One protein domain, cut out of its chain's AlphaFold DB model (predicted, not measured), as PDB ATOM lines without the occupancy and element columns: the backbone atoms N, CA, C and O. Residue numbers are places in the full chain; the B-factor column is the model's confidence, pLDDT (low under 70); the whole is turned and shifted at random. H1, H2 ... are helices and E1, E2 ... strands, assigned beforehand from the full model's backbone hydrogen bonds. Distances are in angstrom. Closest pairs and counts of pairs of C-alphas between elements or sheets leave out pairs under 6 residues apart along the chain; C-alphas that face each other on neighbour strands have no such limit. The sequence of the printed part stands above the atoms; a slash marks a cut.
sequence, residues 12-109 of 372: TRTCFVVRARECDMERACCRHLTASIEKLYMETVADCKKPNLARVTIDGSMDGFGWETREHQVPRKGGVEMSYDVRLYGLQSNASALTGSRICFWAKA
ATOM      1  N   THR A  12     -39.991 -82.306  20.630       61.56
ATOM      2  CA  THR A  12     -39.823 -83.742  20.357       61.56
ATOM      3  C   THR A  12     -39.841 -84.001  18.852       61.56
ATOM      4  O   THR A  12     -40.749 -83.554  18.147       61.56
ATOM      5  N   ARG A  13     -38.857 -84.762  18.353       73.62
ATOM      6  CA  ARG A  13     -38.761 -85.173  16.945       73.62
ATOM      7  C   ARG A  13     -39.125 -86.650  16.780       73.62
ATOM      8  O   ARG A  13     -38.331 -87.518  17.131       73.62
ATOM      9  N   THR A  14     -40.253 -86.925  16.136       65.50
ATOM     10  CA  THR A  14     -40.690 -88.286  15.780       65.50
ATOM     11  C   THR A  14     -40.518 -88.495  14.281       65.50
ATOM     12  O   THR A  14     -40.958 -87.658  13.498       65.50
ATOM     13  N   CYS A  15     -39.885 -89.589  13.853       65.94
ATOM     14  CA  CYS A  15     -39.650 -89.874  12.435       65.94
ATOM     15  C   CYS A  15     -40.177 -91.253  12.037       65.94
ATOM     16  O   CYS A  15     -39.852 -92.256  12.667       65.94
ATOM     17  N   PHE A  16     -40.908 -91.298  10.928       70.06
ATOM     18  CA  PHE A  16     -41.443 -92.502  10.307       70.06
ATOM     19  C   PHE A  16     -40.709 -92.768   8.991       70.06
ATOM     20  O   PHE A  16     -40.380 -91.833   8.261       70.06
ATOM     21  N   VAL A  17     -40.456 -94.037   8.678       73.25
ATOM     22  CA  VAL A  17     -39.962 -94.452   7.355       73.25
ATOM     23  C   VAL A  17     -41.153 -94.940   6.549       73.25
ATOM     24  O   VAL A  17     -41.831 -95.882   6.961       73.25
ATOM     25  N   VAL A  18     -41.406 -94.312   5.404       69.25
ATOM     26  CA  VAL A  18     -42.491 -94.716   4.511       69.25
ATOM     27  C   VAL A  18     -42.144 -96.057   3.877       69.25
ATOM     28  O   VAL A  18     -41.071 -96.237   3.299       69.25
ATOM     29  N   ARG A  19     -43.072 -97.009   3.963       64.12
ATOM     30  CA  ARG A  19     -43.018 -98.277   3.234       64.12
ATOM     31  C   ARG A  19     -44.304 -98.420   2.435       64.12
ATOM     32  O   ARG A  19     -45.377 -98.474   3.032       64.12
ATOM     33  N   ALA A  20     -44.207 -98.499   1.110       64.75
ATOM     34  CA  ALA A  20     -45.336 -98.954   0.315       64.75
ATOM     35  C   ALA A  20     -45.655-100.414   0.664       64.75
ATOM     36  O   ALA A  20     -44.760-101.253   0.779       64.75
ATOM     37  N   ARG A  21     -46.945-100.720   0.804       59.59
ATOM     38  CA  ARG A  21     -47.437-102.089   0.689       59.59
ATOM     39  C   ARG A  21     -47.753-102.317  -0.780       59.59
ATOM     40  O   ARG A  21     -48.532-101.558  -1.351       59.59
ATOM     41  N   GLU A  22     -47.147-103.337  -1.374       61.34
ATOM     42  CA  GLU A  22     -47.421-103.705  -2.760       61.34
ATOM     43  C   GLU A  22     -48.915-103.983  -2.953       61.34
ATOM     44  O   GLU A  22     -49.577-104.576  -2.094       61.34
ATOM     45  N   CYS A  23     -49.450-103.529  -4.083       66.88
ATOM     46  CA  CYS A  23     -50.820-103.800  -4.475       66.88
ATOM     47  C   CYS A  23     -50.874-104.162  -5.960       66.88
ATOM     48  O   CYS A  23     -50.009-103.778  -6.745       66.88
ATOM     49  N   ASP A  24     -51.874-104.961  -6.308       73.44
ATOM     50  CA  ASP A  24     -52.036-105.600  -7.610       73.44
ATOM     51  C   ASP A  24     -52.074-104.579  -8.765       73.44
ATOM     52  O   ASP A  24     -53.078-103.895  -8.989       73.44
ATOM     53  N   MET A  25     -50.968-104.494  -9.509       76.25
ATOM     54  CA  MET A  25     -50.770-103.553 -10.614       76.25
ATOM     55  C   MET A  25     -51.657-103.837 -11.834       76.25
ATOM     56  O   MET A  25     -51.743-102.989 -12.727       76.25
ATOM     57  N   GLU A  26     -52.375-104.966 -11.882       79.44
ATOM     58  CA  GLU A  26     -53.414-105.198 -12.891       79.44
ATOM     59  C   GLU A  26     -54.667-104.342 -12.626       79.44
ATOM     60  O   GLU A  26     -55.391-103.982 -13.563       79.44
ATOM     61  N   ARG A  27     -54.875-103.885 -11.383       71.50
ATOM     62  CA  ARG A  27     -55.994-103.012 -11.006       71.50
ATOM     63  C   ARG A  27     -55.699-101.550 -11.330       71.50
ATOM     64  O   ARG A  27     -54.714-100.973 -10.871       71.50
ATOM     65  N   ALA A  28     -56.622-100.900 -12.043       68.75
ATOM     66  CA  ALA A  28     -56.506 -99.483 -12.404       68.75
ATOM     67  C   ALA A  28     -56.331 -98.558 -11.179       68.75
ATOM     68  O   ALA A  28     -55.510 -97.643 -11.220       68.75
ATOM     69  N   CYS A  29     -57.027 -98.845 -10.070       58.66
ATOM     70  CA  CYS A  29     -56.877 -98.100  -8.816       58.66
ATOM     71  C   CYS A  29     -55.447 -98.174  -8.258       58.66
ATOM     72  O   CYS A  29     -54.918 -97.153  -7.832       58.66
ATOM     73  N   CYS A  30     -54.802 -99.346  -8.308       67.75
ATOM     74  CA  CYS A  30     -53.408 -99.505  -7.890       67.75
ATOM     75  C   CYS A  30     -52.467 -98.702  -8.785       67.75
ATOM     76  O   CYS A  30     -51.681 -97.904  -8.279       67.75
ATOM     77  N   ARG A  31     -52.610 -98.813 -10.113       69.12
ATOM     78  CA  ARG A  31     -51.797 -98.027 -11.054       69.12
ATOM     79  C   ARG A  31     -51.884 -96.526 -10.771       69.12
ATOM     80  O   ARG A  31     -50.847 -95.885 -10.648       69.12
ATOM     81  N   HIS A  32     -53.081 -95.966 -10.587       66.38
ATOM     82  CA  HIS A  32     -53.229 -94.541 -10.264       66.38
ATOM     83  C   HIS A  32     -52.669 -94.162  -8.883       66.38
ATOM     84  O   HIS A  32     -51.934 -93.181  -8.799       66.38
ATOM     85  N   LEU A  33     -52.925 -94.955  -7.835       64.12
ATOM     86  CA  LEU A  33     -52.368 -94.715  -6.494       64.12
ATOM     87  C   LEU A  33     -50.831 -94.776  -6.467       64.12
ATOM     88  O   LEU A  33     -50.201 -94.035  -5.720       64.12
ATOM     89  N   THR A  34     -50.219 -95.638  -7.285       66.62
ATOM     90  CA  THR A  34     -48.752 -95.729  -7.389       66.62
ATOM     91  C   THR A  34     -48.119 -94.641  -8.255       66.62
ATOM     92  O   THR A  34     -46.975 -94.268  -8.003       66.62
ATOM     93  N   ALA A  35     -48.841 -94.125  -9.257       65.44
ATOM     94  CA  ALA A  35     -48.309 -93.178 -10.234       65.44
ATOM     95  C   ALA A  35     -48.208 -91.738  -9.705       65.44
ATOM     96  O   ALA A  35     -47.266 -91.036 -10.063       65.44
ATOM     97  N   SER A  36     -49.151 -91.305  -8.862       68.56
ATOM     98  CA  SER A  36     -49.123 -89.983  -8.226       68.56
ATOM     99  C   SER A  36     -49.709 -90.046  -6.818       68.56
ATOM    100  O   SER A  36     -50.919 -90.184  -6.629       68.56
ATOM    101  N   ILE A  37     -48.842 -89.916  -5.817       70.25
ATOM    102  CA  ILE A  37     -49.227 -89.667  -4.433       70.25
ATOM    103  C   ILE A  37     -49.273 -88.152  -4.264       70.25
ATOM    104  O   ILE A  37     -48.274 -87.511  -3.956       70.25
ATOM    105  N   GLU A  38     -50.446 -87.557  -4.468       74.25
ATOM    106  CA  GLU A  38     -50.635 -86.122  -4.220       74.25
ATOM    107  C   GLU A  38     -50.824 -85.800  -2.737       74.25
ATOM    108  O   GLU A  38     -50.541 -84.678  -2.312       74.25
ATOM    109  N   LYS A  39     -51.369 -86.752  -1.965       75.12
ATOM    110  CA  LYS A  39     -51.813 -86.554  -0.581       75.12
ATOM    111  C   LYS A  39     -51.496 -87.777   0.272       75.12
ATOM    112  O   LYS A  39     -51.759 -88.903  -0.143       75.12
ATOM    113  N   LEU A  40     -50.989 -87.536   1.475       76.56
ATOM    114  CA  LEU A  40     -50.760 -88.544   2.506       76.56
ATOM    115  C   LEU A  40     -51.512 -88.139   3.775       76.56
ATOM    116  O   LEU A  40     -51.494 -86.971   4.162       76.56
ATOM    117  N   TYR A  41     -52.142 -89.114   4.421       76.69
ATOM    118  CA  TYR A  41     -52.903 -88.942   5.653       76.69
ATOM    119  C   TYR A  41     -52.292 -89.825   6.737       76.69
ATOM    120  O   TYR A  41     -52.014 -90.998   6.489       76.69
ATOM    121  N   MET A  42     -52.095 -89.269   7.928       70.19
ATOM    122  CA  MET A  42     -51.716 -90.009   9.130       70.19
ATOM    123  C   MET A  42     -52.716 -89.686  10.230       70.19
ATOM    124  O   MET A  42     -52.910 -88.516  10.555       70.19
ATOM    125  N   GLU A  43     -53.352 -90.714  10.785       65.56
ATOM    126  CA  GLU A  43     -54.197 -90.571  11.970       65.56
ATOM    127  C   GLU A  43     -53.346 -90.155  13.175       65.56
ATOM    128  O   GLU A  43     -52.166 -90.503  13.288       65.56
ATOM    129  N   THR A  44     -53.931 -89.353  14.056       62.78
ATOM    130  CA  THR A  44     -53.244 -88.765  15.203       62.78
ATOM    131  C   THR A  44     -54.221 -88.499  16.353       62.78
ATOM    132  O   THR A  44     -55.396 -88.854  16.278       62.78
ATOM    133  N   VAL A  45     -53.737 -87.897  17.438       60.97
ATOM    134  CA  VAL A  45     -54.533 -87.556  18.631       60.97
ATOM    135  C   VAL A  45     -54.818 -86.056  18.718       60.97
ATOM    136  O   VAL A  45     -54.164 -85.248  18.056       60.97
ATOM    137  N   ALA A  46     -55.778 -85.672  19.564       60.66
ATOM    138  CA  ALA A  46     -56.241 -84.290  19.725       60.66
ATOM    139  C   ALA A  46     -55.121 -83.279  20.035       60.66
ATOM    140  O   ALA A  46     -55.216 -82.120  19.622       60.66
ATOM    141  N   ASP A  47     -54.065 -83.713  20.727       59.09
ATOM    142  CA  ASP A  47     -52.922 -82.883  21.118       59.09
ATOM    143  C   ASP A  47     -51.899 -82.684  19.992       59.09
ATOM    144  O   ASP A  47     -51.176 -81.687  19.972       59.09
ATOM    145  N   CYS A  48     -51.878 -83.575  18.998       62.44
ATOM    146  CA  CYS A  48     -50.978 -83.533  17.846       62.44
ATOM    147  C   CYS A  48     -51.567 -82.736  16.666       62.44
ATOM    148  O   CYS A  48     -51.459 -83.126  15.504       62.44
ATOM    149  N   LYS A  49     -52.162 -81.574  16.958       75.75
ATOM    150  CA  LYS A  49     -52.649 -80.601  15.962       75.75
ATOM    151  C   LYS A  49     -51.812 -79.318  15.958       75.75
ATOM    152  O   LYS A  49     -51.020 -79.081  16.869       75.75
ATOM    153  N   LYS A  50     -51.960 -78.454  14.947       73.06
ATOM    154  CA  LYS A  50     -51.413 -77.081  15.021       73.06
ATOM    155  C   LYS A  50     -52.102 -76.342  16.190       73.06
ATOM    156  O   LYS A  50     -53.323 -76.449  16.299       73.06
ATOM    157  N   PRO A  51     -51.377 -75.605  17.058       68.75
ATOM    158  CA  PRO A  51     -49.984 -75.156  16.930       68.75
ATOM    159  C   PRO A  51     -48.923 -76.041  17.624       68.75
ATOM    160  O   PRO A  51     -47.754 -75.642  17.666       68.75
ATOM    161  N   ASN A  52     -49.309 -77.191  18.191       70.50
ATOM    162  CA  ASN A  52     -48.405 -78.093  18.917       70.50
ATOM    163  C   ASN A  52     -47.462 -78.825  17.954       70.50
ATOM    164  O   ASN A  52     -46.257 -78.864  18.188       70.50
ATOM    165  N   LEU A  53     -47.967 -79.308  16.812       76.38
ATOM    166  CA  LEU A  53     -47.098 -79.626  15.677       76.38
ATOM    167  C   LEU A  53     -46.511 -78.322  15.117       76.38
ATOM    168  O   LEU A  53     -47.236 -77.482  14.583       76.38
ATOM    169  N   ALA A  54     -45.193 -78.159  15.248       78.75
ATOM    170  CA  ALA A  54     -44.453 -76.984  14.793       78.75
ATOM    171  C   ALA A  54     -43.964 -77.115  13.349       78.75
ATOM    172  O   ALA A  54     -43.972 -76.141  12.601       78.75
ATOM    173  N   ARG A  55     -43.488 -78.307  12.975       83.88
ATOM    174  CA  ARG A  55     -42.779 -78.546  11.712       83.88
ATOM    175  C   ARG A  55     -42.969 -79.986  11.252       83.88
ATOM    176  O   ARG A  55     -43.034 -80.905  12.067       83.88
ATOM    177  N   VAL A  56     -42.996 -80.158   9.937       83.88
ATOM    178  CA  VAL A  56     -42.956 -81.448   9.243       83.88
ATOM    179  C   VAL A  56     -41.841 -81.370   8.205       83.88
ATOM    180  O   VAL A  56     -41.653 -80.316   7.601       83.88
ATOM    181  N   THR A  57     -41.091 -82.452   8.006       86.69
ATOM    182  CA  THR A  57     -40.127 -82.572   6.900       86.69
ATOM    183  C   THR A  57     -40.234 -83.923   6.222       86.69
ATOM    184  O   THR A  57     -40.446 -84.919   6.912       86.69
ATOM    185  N   ILE A  58     -39.925 -83.976   4.933       84.38
ATOM    186  CA  ILE A  58     -39.654 -85.215   4.200       84.38
ATOM    187  C   ILE A  58     -38.171 -85.208   3.837       84.38
ATOM    188  O   ILE A  58     -37.679 -84.236   3.269       84.38
ATOM    189  N   ASP A  59     -37.436 -86.232   4.274       85.31
ATOM    190  CA  ASP A  59     -35.983 -86.368   4.080       85.31
ATOM    191  C   ASP A  59     -35.162 -85.140   4.534       85.31
ATOM    192  O   ASP A  59     -34.069 -84.860   4.052       85.31
ATOM    193  N   GLY A  60     -35.691 -84.410   5.526       83.56
ATOM    194  CA  GLY A  60     -35.107 -83.188   6.090       83.56
ATOM    195  C   GLY A  60     -35.565 -81.882   5.426       83.56
ATOM    196  O   GLY A  60     -35.427 -80.827   6.044       83.56
ATOM    197  N   SER A  61     -36.176 -81.941   4.239       85.25
ATOM    198  CA  SER A  61     -36.748 -80.780   3.545       85.25
ATOM    199  C   SER A  61     -38.124 -80.397   4.098       85.25
ATOM    200  O   SER A  61     -38.925 -81.271   4.426       85.25
ATOM    201  N   MET A  62     -38.423 -79.096   4.173       85.56
ATOM    202  CA  MET A  62     -39.791 -78.573   4.362       85.56
ATOM    203  C   MET A  62     -40.453 -78.162   3.040       85.56
ATOM    204  O   MET A  62     -41.641 -77.853   3.024       85.56
ATOM    205  N   ASP A  63     -39.676 -78.114   1.961       86.31
ATOM    206  CA  ASP A  63     -40.080 -77.547   0.682       86.31
ATOM    207  C   ASP A  63     -40.649 -78.627  -0.244       86.31
ATOM    208  O   ASP A  63     -40.347 -79.815  -0.106       86.31
ATOM    209  N   GLY A  64     -41.466 -78.210  -1.213       83.62
ATOM    210  CA  GLY A  64     -42.072 -79.110  -2.201       83.62
ATOM    211  C   GLY A  64     -43.351 -79.821  -1.741       83.62
ATOM    212  O   GLY A  64     -43.889 -80.620  -2.494       83.62
ATOM    213  N   PHE A  65     -43.869 -79.527  -0.544       87.12
ATOM    214  CA  PHE A  65     -45.176 -80.004  -0.083       87.12
ATOM    215  C   PHE A  65     -45.822 -79.012   0.894       87.12
ATOM    216  O   PHE A  65     -45.147 -78.213   1.539       87.12
ATOM    217  N   GLY A  66     -47.146 -79.068   1.024       87.19
ATOM    218  CA  GLY A  66     -47.890 -78.396   2.088       87.19
ATOM    219  C   GLY A  66     -48.371 -79.392   3.141       87.19
ATOM    220  O   GLY A  66     -48.468 -80.592   2.874       87.19
ATOM    221  N   TRP A  67     -48.683 -78.910   4.347       90.62
ATOM    222  CA  TRP A  67     -49.254 -79.763   5.391       90.62
ATOM    223  C   TRP A  67     -50.226 -79.034   6.325       90.62
ATOM    224  O   TRP A  67     -50.037 -77.870   6.694       90.62
ATOM    225  N   GLU A  68     -51.263 -79.749   6.753       89.31
ATOM    226  CA  GLU A  68     -52.309 -79.286   7.669       89.31
ATOM    227  C   GLU A  68     -52.671 -80.364   8.698       89.31
ATOM    228  O   GLU A  68     -52.259 -81.517   8.587       89.31
ATOM    229  N   THR A  69     -53.437 -79.981   9.718       83.81
ATOM    230  CA  THR A  69     -53.975 -80.892  10.736       83.81
ATOM    231  C   THR A  69     -55.482 -80.720  10.764       83.81
ATOM    232  O   THR A  69     -55.939 -79.585  10.918       83.81
ATOM    233  N   ARG A  70     -56.252 -81.800  10.620       81.44
ATOM    234  CA  ARG A  70     -57.712 -81.737  10.533       81.44
ATOM    235  C   ARG A  70     -58.370 -82.552  11.634       81.44
ATOM    236  O   ARG A  70     -58.003 -83.688  11.899       81.44
ATOM    237  N   GLU A  71     -59.409 -81.971  12.211       84.38
ATOM    238  CA  GLU A  71     -60.369 -82.641  13.079       84.38
ATOM    239  C   GLU A  71     -61.620 -82.979  12.255       84.38
ATOM    240  O   GLU A  71     -62.113 -82.147  11.485       84.38
ATOM    241  N   HIS A  72     -62.111 -84.213  12.355       77.12
ATOM    242  CA  HIS A  72     -63.295 -84.655  11.623       77.12
ATOM    243  C   HIS A  72     -64.083 -85.725  12.382       77.12
ATOM    244  O   HIS A  72     -63.559 -86.444  13.225       77.12
ATOM    245  N   GLN A  73     -65.374 -85.814  12.075       80.44
ATOM    246  CA  GLN A  73     -66.278 -86.788  12.672       80.44
ATOM    247  C   GLN A  73     -66.251 -88.098  11.885       80.44
ATOM    248  O   GLN A  73     -66.464 -88.091  10.671       80.44
ATOM    249  N   VAL A  74     -66.024 -89.211  12.581       73.44
ATOM    250  CA  VAL A  74     -66.045 -90.561  12.007       73.44
ATOM    251  C   VAL A  74     -67.234 -91.329  12.594       73.44
ATOM    252  O   VAL A  74     -67.339 -91.447  13.818       73.44
ATOM    253  N   PRO A  75     -68.146 -91.863  11.762       68.31
ATOM    254  CA  PRO A  75     -69.200 -92.749  12.237       68.31
ATOM    255  C   PRO A  75     -68.595 -94.041  12.798       68.31
ATOM    256  O   PRO A  75     -67.865 -94.743  12.097       68.31
ATOM    257  N   ARG A  76     -68.938 -94.392  14.039       76.88
ATOM    258  CA  ARG A  76     -68.645 -95.707  14.624       76.88
ATOM    259  C   ARG A  76     -69.926 -96.369  15.121       76.88
ATOM    260  O   ARG A  76     -70.974 -95.744  15.280       76.88
ATOM    261  N   LYS A  77     -69.858 -97.680  15.344       53.66
ATOM    262  CA  LYS A  77     -70.988 -98.470  15.839       53.66
ATOM    263  C   LYS A  77     -71.332 -98.001  17.263       53.66
ATOM    264  O   LYS A  77     -70.601 -98.311  18.192       53.66
ATOM    265  N   GLY A  78     -72.413 -97.231  17.402       65.75
ATOM    266  CA  GLY A  78     -72.834 -96.617  18.669       65.75
ATOM    267  C   GLY A  78     -72.744 -95.085  18.729       65.75
ATOM    268  O   GLY A  78     -73.203 -94.512  19.710       65.75
ATOM    269  N   GLY A  79     -72.221 -94.399  17.703       75.00
ATOM    270  CA  GLY A  79     -72.210 -92.932  17.695       75.00
ATOM    271  C   GLY A  79     -71.261 -92.292  16.683       75.00
ATOM    272  O   GLY A  79     -70.946 -92.853  15.634       75.00
ATOM    273  N   VAL A  80     -70.816 -91.083  17.014       68.00
ATOM    274  CA  VAL A  80     -69.849 -90.309  16.233       68.00
ATOM    275  C   VAL A  80     -68.641 -90.025  17.115       68.00
ATOM    276  O   VAL A  80     -68.792 -89.462  18.195       68.00
ATOM    277  N   GLU A  81     -67.456 -90.402  16.644       68.19
ATOM    278  CA  GLU A  81     -66.187 -90.160  17.331       68.19
ATOM    279  C   GLU A  81     -65.413 -89.040  16.624       68.19
ATOM    280  O   GLU A  81     -65.508 -88.881  15.401       68.19
ATOM    281  N   MET A  82     -64.660 -88.247  17.387       69.62
ATOM    282  CA  MET A  82     -63.763 -87.237  16.826       69.62
ATOM    283  C   MET A  82     -62.435 -87.900  16.461       69.62
ATOM    284  O   MET A  82     -61.744 -88.420  17.332       69.62
ATOM    285  N   SER A  83     -62.081 -87.864  15.179       63.31
ATOM    286  CA  SER A  83     -60.778 -88.291  14.673       63.31
ATOM    287  C   SER A  83     -59.930 -87.083  14.291       63.31
ATOM    288  O   SER A  83     -60.437 -86.052  13.829       63.31
ATOM    289  N   TYR A  84     -58.622 -87.229  14.468       75.06
ATOM    290  CA  TYR A  84     -57.622 -86.223  14.152       75.06
ATOM    291  C   TYR A  84     -56.675 -86.808  13.113       75.06
ATOM    292  O   TYR A  84     -56.239 -87.951  13.229       75.06
ATOM    293  N   ASP A  85     -56.343 -86.025  12.094       76.38
ATOM    294  CA  ASP A  85     -55.382 -86.423  11.076       76.38
ATOM    295  C   ASP A  85     -54.367 -85.310  10.779       76.38
ATOM    296  O   ASP A  85     -54.625 -84.116  10.967       76.38
ATOM    297  N   VAL A  86     -53.186 -85.720  10.319       78.94
ATOM    298  CA  VAL A  86     -52.187 -84.848   9.704       78.94
ATOM    299  C   VAL A  86     -52.152 -85.157   8.215       78.94
ATOM    300  O   VAL A  86     -51.988 -86.310   7.808       78.94
ATOM    301  N   ARG A  87     -52.307 -84.118   7.397       86.06
ATOM    302  CA  ARG A  87     -52.394 -84.213   5.938       86.06
ATOM    303  C   ARG A  87     -51.160 -83.576   5.341       86.06
ATOM    304  O   ARG A  87     -50.912 -82.403   5.599       86.06
ATOM    305  N   LEU A  88     -50.428 -84.314   4.518       84.62
ATOM    306  CA  LEU A  88     -49.446 -83.745   3.602       84.62
ATOM    307  C   LEU A  88     -50.078 -83.723   2.213       84.62
ATOM    308  O   LEU A  88     -50.761 -84.674   1.835       84.62
ATOM    309  N   TYR A  89     -49.882 -82.644   1.466       86.38
ATOM    310  CA  TYR A  89     -50.495 -82.436   0.159       86.38
ATOM    311  C   TYR A  89     -49.530 -81.751  -0.808       86.38
ATOM    312  O   TYR A  89     -48.624 -81.031  -0.400       86.38
ATOM    313  N   GLY A  90     -49.737 -81.968  -2.107       82.88
ATOM    314  CA  GLY A  90     -48.849 -81.443  -3.145       82.88
ATOM    315  C   GLY A  90     -47.494 -82.150  -3.193       82.88
ATOM    316  O   GLY A  90     -46.544 -81.560  -3.678       82.88
ATOM    317  N   LEU A  91     -47.411 -83.397  -2.709       77.44
ATOM    318  CA  LEU A  91     -46.165 -84.171  -2.594       77.44
ATOM    319  C   LEU A  91     -45.455 -84.443  -3.936       77.44
ATOM    320  O   LEU A  91     -44.276 -84.776  -3.922       77.44
ATOM    321  N   GLN A  92     -46.177 -84.360  -5.065       77.50
ATOM    322  CA  GLN A  92     -45.678 -84.543  -6.445       77.50
ATOM    323  C   GLN A  92     -44.767 -85.775  -6.647       77.50
ATOM    324  O   GLN A  92     -43.890 -85.786  -7.508       77.50
ATOM    325  N   SER A  93     -44.988 -86.827  -5.858       70.94
ATOM    326  CA  SER A  93     -44.131 -88.010  -5.786       70.94
ATOM    327  C   SER A  93     -44.909 -89.262  -6.176       70.94
ATOM    328  O   SER A  93     -46.130 -89.317  -6.037       70.94
ATOM    329  N   ASN A  94     -44.215 -90.284  -6.666       70.75
ATOM    330  CA  ASN A  94     -44.794 -91.594  -6.951       70.75
ATOM    331  C   ASN A  94     -44.473 -92.579  -5.809       70.75
ATOM    332  O   ASN A  94     -43.673 -92.293  -4.917       70.75
ATOM    333  N   ALA A  95     -45.103 -93.756  -5.812       65.50
ATOM    334  CA  ALA A  95     -44.944 -94.709  -4.713       65.50
ATOM    335  C   ALA A  95     -43.511 -95.242  -4.547       65.50
ATOM    336  O   ALA A  95     -43.125 -95.567  -3.424       65.50
ATOM    337  N   SER A  96     -42.711 -95.316  -5.616       68.12
ATOM    338  CA  SER A  96     -41.312 -95.745  -5.525       68.12
ATOM    339  C   SER A  96     -40.400 -94.652  -4.966       68.12
ATOM    340  O   SER A  96     -39.554 -94.964  -4.137       68.12
ATOM    341  N   ALA A  97     -40.600 -93.387  -5.345       71.38
ATOM    342  CA  ALA A  97     -39.823 -92.253  -4.841       71.38
ATOM    343  C   ALA A  97     -40.169 -91.884  -3.389       71.38
ATOM    344  O   ALA A  97     -39.291 -91.443  -2.657       71.38
ATOM    345  N   LEU A  98     -41.421 -92.082  -2.955       73.38
ATOM    346  CA  LEU A  98     -41.817 -91.877  -1.557       73.38
ATOM    347  C   LEU A  98     -41.454 -93.069  -0.651       73.38
ATOM    348  O   LEU A  98     -41.400 -92.921   0.567       73.38
ATOM    349  N   THR A  99     -41.219 -94.264  -1.202       75.94
ATOM    350  CA  THR A  99     -40.816 -95.432  -0.404       75.94
ATOM    351  C   THR A  99     -39.363 -95.303   0.039       75.94
ATOM    352  O   THR A  99     -38.469 -95.078  -0.766       75.94
ATOM    353  N   GLY A 100     -39.119 -95.477   1.337       68.31
ATOM    354  CA  GLY A 100     -37.814 -95.248   1.958       68.31
ATOM    355  C   GLY A 100     -37.626 -93.825   2.490       68.31
ATOM    356  O   GLY A 100     -36.825 -93.653   3.411       68.31
ATOM    357  N   SER A 101     -38.405 -92.844   2.011       75.56
ATOM    358  CA  SER A 101     -38.403 -91.483   2.557       75.56
ATOM    359  C   SER A 101     -38.726 -91.467   4.047       75.56
ATOM    360  O   SER A 101     -39.571 -92.217   4.552       75.56
ATOM    361  N   ARG A 102     -38.066 -90.560   4.764       77.38
ATOM    362  CA  ARG A 102     -38.236 -90.343   6.196       77.38
ATOM    363  C   ARG A 102     -39.055 -89.085   6.449       77.38
ATOM    364  O   ARG A 102     -38.551 -87.968   6.328       77.38
ATOM    365  N   ILE A 103     -40.303 -89.270   6.867       78.19
ATOM    366  CA  ILE A 103     -41.176 -88.173   7.291       78.19
ATOM    367  C   ILE A 103     -40.938 -87.932   8.779       78.19
ATOM    368  O   ILE A 103     -41.122 -88.836   9.591       78.19
ATOM    369  N   CYS A 104     -40.522 -86.724   9.144       72.44
ATOM    370  CA  CYS A 104     -40.311 -86.331  10.532       72.44
ATOM    371  C   CYS A 104     -41.287 -85.230  10.947       72.44
ATOM    372  O   CYS A 104     -41.530 -84.286  10.197       72.44
ATOM    373  N   PHE A 105     -41.776 -85.338  12.174       79.88
ATOM    374  CA  PHE A 105     -42.633 -84.384  12.856       79.88
ATOM    375  C   PHE A 105     -41.880 -83.800  14.040       79.88
ATOM    376  O   PHE A 105     -41.212 -84.523  14.776       79.88
ATOM    377  N   TRP A 106     -42.025 -82.496  14.232       79.44
ATOM    378  CA  TRP A 106     -41.580 -81.793  15.424       79.44
ATOM    379  C   TRP A 106     -42.819 -81.331  16.168       79.44
ATOM    380  O   TRP A 106     -43.459 -80.348  15.777       79.44
ATOM    381  N   ALA A 107     -43.159 -82.052  17.227       68.94
ATOM    382  CA  ALA A 107     -44.110 -81.577  18.209       68.94
ATOM    383  C   ALA A 107     -43.347 -80.687  19.191       68.94
ATOM    384  O   ALA A 107     -42.353 -81.119  19.773       68.94
ATOM    385  N   LYS A 108     -43.809 -79.457  19.412       63.56
ATOM    386  CA  LYS A 108     -43.522 -78.787  20.685       63.56
ATOM    387  C   LYS A 108     -44.001 -79.727  21.783       63.56
ATOM    388  O   LYS A 108     -45.019 -80.397  21.586       63.56
ATOM    389  N   ALA A 109     -43.326 -79.746  22.927       48.50
ATOM    390  CA  ALA A 109     -44.011 -80.227  24.116       48.50
ATOM    391  C   ALA A 109     -45.351 -79.466  24.199       48.50
ATOM    392  O   ALA A 109     -45.341 -78.232  24.072       48.50
TER     393      ALA A 109
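What this domain is: This is residues 12 to 109 of the 372 residues of an uncharacterized protein of Tetrabaena socialis (UniProt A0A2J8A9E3). Two three-stranded antiparallel sheets, a long, strongly twisted one of E2, E5 and E4 and a smaller one of E1, E6 and E3, stand loosely and only partly face to face, nearest at E3 and open between E1 and E2. The hairpin of E4 and E5 runs on past E2 as a long two-stranded arm, while the short helices H1 and H2 touch each other by the other end of E5. The printed part has 98 residues with two named helices and six named strands, in the order E1 H1 E2 E3 E4 E5 H2 E6, and its class is mostly strand. It is only just compact, close to loose, with a radius of gyration of the C-alphas of 15.1 A, and flat, with spans of 41 by 40 by 19 A.

Where its parts are: E5, residues 79 to 93, is the longest strand at 36.9 A; it begins at C-alpha 79 (-72.210, -92.932, 17.695) and bends by 66 degrees at residue 90. E4 is residues 66 to 76, 29.8 A, and E2 is residues 37 to 44, 20.1 A. In the other sheet E1 is residues 12 to 17, 16.8 A, from C-alpha 12 (-39.823, -83.742, 20.357); E3 is residues 53 to 58, 14.8 A; E6 is residues 102 to 108, 19.3 A, ending at C-alpha 108 (-43.522, -78.787, 20.685). H1 is residues 28 to 35, 10.6 A, and H2 is residues 95 to 98, 5.3 A.

How they stand to each other: E5 is the inner strand between E2 and E4. E4 and E5 form a hairpin at 150 degrees, with N 74 and O 81 2.9 A apart, within hydrogen-bond range. E2 and E5 are antiparallel at 145 degrees, with N 42 and O 86 at 3.0 A. In the other sheet E6 is the inner strand: it is antiparallel to E1 at 161 degrees, with N 14 and O 105 at 2.9 A, and to E3 at 167 degrees, with N 57 and O 104 at 2.9 A. Between the sheets, E3 and E5 are near each other, and the closest C-alphas of E3 and E4, those of Val 56 and Trp 67, are 7.6 A apart. E1 and E2 are apart, as are E5 and E6. H1 and H2 touch, the C-alphas of Thr 34 and Ala 95 being closest at 4.8 A. H2 is only just on the sheet of E2, E5 and E4, with 5 pairs of C-alphas within 10 A, and only grazes it with residues 95 to 98; H1 is not on either sheet. In H1 every O i to N i+4 pair is within hydrogen-bond range; H2 is too short for such a pair.

The domain as a whole: The two C-alphas farthest apart, those of Glu 26 and Ala 109, are 45.6 A apart. The printed part has no cut and no long link. The mean pLDDT of the printed part is 73.2; 38 residues are under 70, among them residues 18 to 23, 28 to 36 and 43 to 48.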